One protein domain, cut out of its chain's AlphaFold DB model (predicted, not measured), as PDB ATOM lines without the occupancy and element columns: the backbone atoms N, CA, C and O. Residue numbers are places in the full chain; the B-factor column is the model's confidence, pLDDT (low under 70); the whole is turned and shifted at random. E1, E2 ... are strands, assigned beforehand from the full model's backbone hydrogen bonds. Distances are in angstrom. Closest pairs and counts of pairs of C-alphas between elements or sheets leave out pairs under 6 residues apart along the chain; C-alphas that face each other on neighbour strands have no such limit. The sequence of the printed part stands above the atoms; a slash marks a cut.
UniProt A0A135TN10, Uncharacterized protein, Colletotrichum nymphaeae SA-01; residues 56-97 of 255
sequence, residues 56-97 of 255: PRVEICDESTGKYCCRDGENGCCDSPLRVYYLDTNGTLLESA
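This is residues 56 to 97 of the 255 residues of an uncharacterized protein of Colletotrichum nymphaeae SA-01 (UniProt A0A135TN10). Little regular structure is here: a small twisted antiparallel sheet, E1, E2, E3 in order, with a wide loop, residues 71 to 83, and a last stretch folding back beside E3. The 42 printed residues include three named strands, 13 residues in sum, and no named helix: all strand. The whole is compact, radius of gyration of the C-alphas 9.8 A, spanning 28 by 17 by 17 A.

Start at E1, residues 58 to 62, in a hairpin with E2, residues 67 to 70, at 152 degrees; N 59 and O 69, 2.8 A, are within hydrogen-bond range. E2 forms a hairpin with E3, residues 84 to 87, at 127 degrees; N 85 and O 68, 2.8 A, are within range. They form a meander, each strand the antiparallel neighbour of the one before. Residues 86 to 87 pair antiparallel with 93 to 94.

Find C-alpha 58 at (152.331, 153.951, 126.139), where E1, 12.2 A long, begins. E2 runs 10.7 A; E3 runs 10.0 A to C-alpha 87 at (163.569, 158.044, 122.629).

The farthest C-alphas, Glu 74 and Asn 90, are 29.0 A apart. The printed part has no cut; link E2 to E3 is long. Residue 73 is under pLDDT 70.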
ATOM      1  N   PRO A  56     150.988 147.446 129.142       70.88
ATOM      2  CA  PRO A  56     150.957 148.835 129.581       70.88
ATOM      3  C   PRO A  56     150.827 149.752 128.365       70.88
ATOM      4  O   PRO A  56     151.582 149.644 127.397       70.88
ATOM      5  N   ARG A  57     149.822 150.632 128.389       79.88
ATOM      6  CA  ARG A  57     149.585 151.576 127.295       79.88
ATOM      7  C   ARG A  57     150.626 152.685 127.372       79.88
ATOM      8  O   ARG A  57     150.707 153.389 128.378       79.88
ATOM      9  N   VAL A  58     151.404 152.830 126.307       88.12
ATOM     10  CA  VAL A  58     152.331 153.951 126.139       88.12
ATOM     11  C   VAL A  58     151.546 155.151 125.618       88.12
ATOM     12  O   VAL A  58     150.767 155.026 124.674       88.12
ATOM     13  N   GLU A  59     151.742 156.300 126.248       89.81
ATOM     14  CA  GLU A  59     151.186 157.585 125.846       89.81
ATOM     15  C   GLU A  59     152.315 158.512 125.389       89.81
ATOM     16  O   GLU A  59     153.407 158.524 125.963       89.81
ATOM     17  N   ILE A  60     152.055 159.256 124.315       91.44
ATOM     18  CA  ILE A  60     153.008 160.192 123.723       91.44
ATOM     19  C   ILE A  60     152.772 161.550 124.375       91.44
ATOM     20  O   ILE A  60     151.680 162.104 124.274       91.44
ATOM     21  N   CYS A  61     153.789 162.071 125.052       90.94
ATOM     22  CA  CYS A  61     153.712 163.358 125.737       90.94
ATOM     23  C   CYS A  61     154.050 164.521 124.813       90.94
ATOM     24  O   CYS A  61     153.445 165.583 124.905       90.94
ATOM     25  N   ASP A  62     155.049 164.327 123.950       89.62
ATOM     26  CA  ASP A  62     155.507 165.341 123.008       89.62
ATOM     27  C   ASP A  62     156.260 164.665 121.858       89.62
ATOM     28  O   ASP A  62     157.318 164.057 122.053       89.62
ATOM     29  N   GLU A  63     155.699 164.774 120.656       84.88
ATOM     30  CA  GLU A  63     156.266 164.208 119.430       84.88
ATOM     31  C   GLU A  63     157.563 164.909 119.017       84.88
ATOM     32  O   GLU A  63     158.450 164.279 118.447       84.88
ATOM     33  N   SER A  64     157.709 166.200 119.333       84.69
ATOM     34  CA  SER A  64     158.874 166.988 118.921       84.69
ATOM     35  C   SER A  64     160.129 166.644 119.719       84.69
ATOM     36  O   SER A  64     161.242 166.724 119.199       84.69
ATOM     37  N   THR A  65     159.956 166.235 120.978       84.31
ATOM     38  CA  THR A  65     161.059 165.870 121.878       84.31
ATOM     39  C   THR A  65     161.202 164.366 122.084       84.31
ATOM     40  O   THR A  65     162.112 163.943 122.797       84.31
ATOM     41  N   GLY A  66     160.329 163.558 121.472       88.19
ATOM     42  CA  GLY A  66     160.341 162.105 121.624       88.19
ATOM     43  C   GLY A  66     160.080 161.671 123.067       88.19
ATOM     44  O   GLY A  66     160.758 160.774 123.569       88.19
ATOM     45  N   LYS A  67     159.140 162.334 123.757       91.00
ATOM     46  CA  LYS A  67     158.775 162.020 125.145       91.00
ATOM     47  C   LYS A  67     157.626 161.027 125.196       91.00
ATOM     48  O   LYS A  67     156.540 161.295 124.679       91.00
ATOM     49  N   TYR A  68     157.845 159.935 125.914       90.94
ATOM     50  CA  TYR A  68     156.880 158.855 126.086       90.94
ATOM     51  C   TYR A  68     156.718 158.529 127.560       90.94
ATOM     52  O   TYR A  68     157.654 158.668 128.349       90.94
ATOM     53  N   CYS A  69     155.534 158.074 127.946       90.75
ATOM     54  CA  CYS A  69     155.278 157.691 129.324       90.75
ATOM     55  C   CYS A  69     154.298 156.506 129.394       90.75
ATOM     56  O   CYS A  69     153.504 156.276 128.478       90.75
ATOM     57  N   CYS A  70     154.371 155.718 130.466       87.75
ATOM     58  CA  CYS A  70     153.491 154.568 130.675       87.75
ATOM     59  C   CYS A  70     152.272 154.973 131.500       87.75
ATOM     60  O   CYS A  70     152.398 155.443 132.632       87.75
ATOM     61  N   ARG A  71     151.077 154.788 130.935       82.38
ATOM     62  CA  ARG A  71     149.831 155.127 131.618       82.38
ATOM     63  C   ARG A  71     149.490 154.047 132.648       82.38
ATOM     64  O   ARG A  71     148.831 153.064 132.322       82.38
ATOM     65  N   ASP A  72     149.868 154.287 133.901       78.88
ATOM     66  CA  ASP A  72     149.599 153.390 135.041       78.88
ATOM     67  C   ASP A  72     148.219 153.623 135.702       78.88
ATOM     68  O   ASP A  72     148.011 153.306 136.869       78.88
ATOM     69  N   GLY A  73     147.258 154.208 134.979       69.06
ATOM     70  CA  GLY A  73     145.887 154.432 135.468       69.06
ATOM     71  C   GLY A  73     145.639 155.758 136.203       69.06
ATOM     72  O   GLY A  73     144.485 156.075 136.477       69.06
ATOM     73  N   GLU A  74     146.671 156.566 136.460       71.69
ATOM     74  CA  GLU A  74     146.519 157.957 136.914       71.69
ATOM     75  C   GLU A  74     146.580 158.934 135.727       71.69
ATOM     76  O   GLU A  74     147.398 158.791 134.813       71.69
ATOM     77  N   ASN A  75     145.714 159.950 135.740       75.31
ATOM     78  CA  ASN A  75     145.769 161.053 134.780       75.31
ATOM     79  C   ASN A  75     147.009 161.916 135.090       75.31
ATOM     80  O   ASN A  75     147.207 162.281 136.245       75.31
ATOM     81  N   GLY A  76     147.820 162.258 134.082       80.38
ATOM     82  CA  GLY A  76     148.977 163.162 134.254       80.38
ATOM     83  C   GLY A  76     150.360 162.510 134.147       80.38
ATOM     84  O   GLY A  76     151.347 162.987 134.703       80.38
ATOM     85  N   CYS A  77     150.458 161.409 133.405       87.75
ATOM     86  CA  CYS A  77     151.711 160.699 133.150       87.75
ATOM     87  C   CYS A  77     152.810 161.593 132.527       87.75
ATOM     88  O   CYS A  77     153.989 161.462 132.861       87.75
ATOM     89  N   CYS A  78     152.414 162.572 131.711       90.44
ATOM     90  CA  CYS A  78     153.311 163.529 131.065       90.44
ATOM     91  C   CYS A  78     153.700 164.737 131.932       90.44
ATOM     92  O   CYS A  78     154.623 165.466 131.572       90.44
ATOM     93  N   ASP A  79     153.043 164.937 133.076       90.62
ATOM     94  CA  ASP A  79     153.298 166.080 133.962       90.62
ATOM     95  C   ASP A  79     154.465 165.814 134.926       90.62
ATOM     96  O   ASP A  79     155.074 166.735 135.473       90.62
ATOM     97  N   SER A  80     154.799 164.538 135.142       83.88
ATOM     98  CA  SER A  80     155.837 164.114 136.080       83.88
ATOM     99  C   SER A  80     157.144 163.780 135.355       83.88
ATOM    100  O   SER A  80     157.238 162.712 134.751       83.88
ATOM    101  N   PRO A  81     158.217 164.585 135.486       81.75
ATOM    102  CA  PRO A  81     159.476 164.351 134.768       81.75
ATOM    103  C   PRO A  81     160.177 163.039 135.158       81.75
ATOM    104  O   PRO A  81     161.038 162.565 134.430       81.75
ATOM    105  N   LEU A  82     159.807 162.437 136.293       81.25
ATOM    106  CA  LEU A  82     160.348 161.157 136.763       81.25
ATOM    107  C   LEU A  82     159.731 159.930 136.073       81.25
ATOM    108  O   LEU A  82     160.259 158.833 136.228       81.25
ATOM    109  N   ARG A  83     158.606 160.096 135.364       82.75
ATOM    110  CA  ARG A  83     157.887 159.010 134.670       82.75
ATOM    111  C   ARG A  83     157.981 159.112 133.143       82.75
ATOM    112  O   ARG A  83     157.365 158.315 132.440       82.75
ATOM    113  N   VAL A  84     158.733 160.090 132.641       88.50
ATOM    114  CA  VAL A  84     158.910 160.342 131.210       88.50
ATOM    115  C   VAL A  84     160.221 159.722 130.742       88.50
ATOM    116  O   VAL A  84     161.273 159.940 131.341       88.50
ATOM    117  N   TYR A  85     160.143 158.977 129.647       88.94
ATOM    118  CA  TYR A  85     161.271 158.392 128.938       88.94
ATOM    119  C   TYR A  85     161.487 159.129 127.616       88.94
ATOM    120  O   TYR A  85     160.535 159.610 126.996       88.94
ATOM    121  N   TYR A  86     162.745 159.208 127.188       90.00
ATOM    122  CA  TYR A  86     163.145 159.864 125.949       90.00
ATOM    123  C   TYR A  86     163.599 158.805 124.955       90.00
ATOM    124  O   TYR A  86     164.417 157.953 125.302       90.00
ATOM    125  N   LEU A  87     163.073 158.857 123.735       88.94
ATOM    126  CA  LEU A  87     163.569 158.044 122.629       88.94
ATOM    127  C   LEU A  87     164.251 158.942 121.596       88.94
ATOM    128  O   LEU A  87     163.753 160.019 121.273       88.94
ATOM    129  N   ASP A  88     165.386 158.484 121.071       83.75
ATOM    130  CA  ASP A  88     166.020 159.095 119.901       83.75
ATOM    131  C   ASP A  88     165.171 158.874 118.638       83.75
ATOM    132  O   ASP A  88     164.315 157.992 118.577       83.75
ATOM    133  N   THR A  89     165.508 159.598 117.574       84.69
ATOM    134  CA  THR A  89     165.076 159.348 116.192       84.69
ATOM    135  C   THR A  89     165.272 157.898 115.733       84.69
ATOM    136  O   THR A  89     164.508 157.413 114.902       84.69
ATOM    137  N   ASN A  90     166.244 157.181 116.307       85.25
ATOM    138  CA  ASN A  90     166.498 155.761 116.047       85.25
ATOM    139  C   ASN A  90     165.699 154.797 116.947       85.25
ATOM    140  O   ASN A  90     165.880 153.586 116.857       85.25
ATOM    141  N   GLY A  91     164.841 155.302 117.839       80.25
ATOM    142  CA  GLY A  91     164.069 154.485 118.779       80.25
ATOM    143  C   GLY A  91     164.859 153.983 119.995       80.25
ATOM    144  O   GLY A  91     164.366 153.144 120.746       80.25
ATOM    145  N   THR A  92     166.076 154.484 120.209       83.56
ATOM    146  CA  THR A  92     166.917 154.123 121.360       83.56
ATOM    147  C   THR A  92     166.484 154.897 122.602       83.56
ATOM    148  O   THR A  92     166.253 156.101 122.519       83.56
ATOM    149  N   LEU A  93     166.413 154.231 123.757       83.56
ATOM    150  CA  LEU A  93     166.137 154.875 125.045       83.56
ATOM    151  C   LEU A  93     167.324 155.744 125.483       83.56
ATOM    152  O   LEU A  93     168.448 155.259 125.591       83.56
ATOM    153  N   LEU A  94     167.063 157.019 125.776       83.31
ATOM    154  CA  LEU A  94     168.016 157.908 126.431       83.31
ATOM    155  C   LEU A  94     167.731 157.967 127.935       83.31
ATOM    156  O   LEU A  94     166.597 158.172 128.364       83.31
ATOM    157  N   GLU A  95     168.790 157.877 128.739       77.44
ATOM    158  CA  GLU A  95     168.719 158.010 130.203       77.44
ATOM    159  C   GLU A  95     168.438 159.457 130.659       77.44
ATOM    160  O   GLU A  95     168.193 159.730 131.833       77.44
ATOM    161  N   SER A  96     168.502 160.430 129.748       74.56
ATOM    162  CA  SER A  96     168.275 161.845 130.039       74.56
ATOM    163  C   SER A  96     167.745 162.583 128.817       74.56
ATOM    164  O   SER A  96     167.962 162.155 127.685       74.56
ATOM    165  N   ALA A  97     167.057 163.704 129.058       72.69
ATOM    166  CA  ALA A  97     166.547 164.557 127.991       72.69
ATOM    167  C   ALA A  97     167.682 164.918 127.018       72.69
ATOM    168  O   ALA A  97     168.755 165.315 127.487       72.69
TER     169      ALA A  97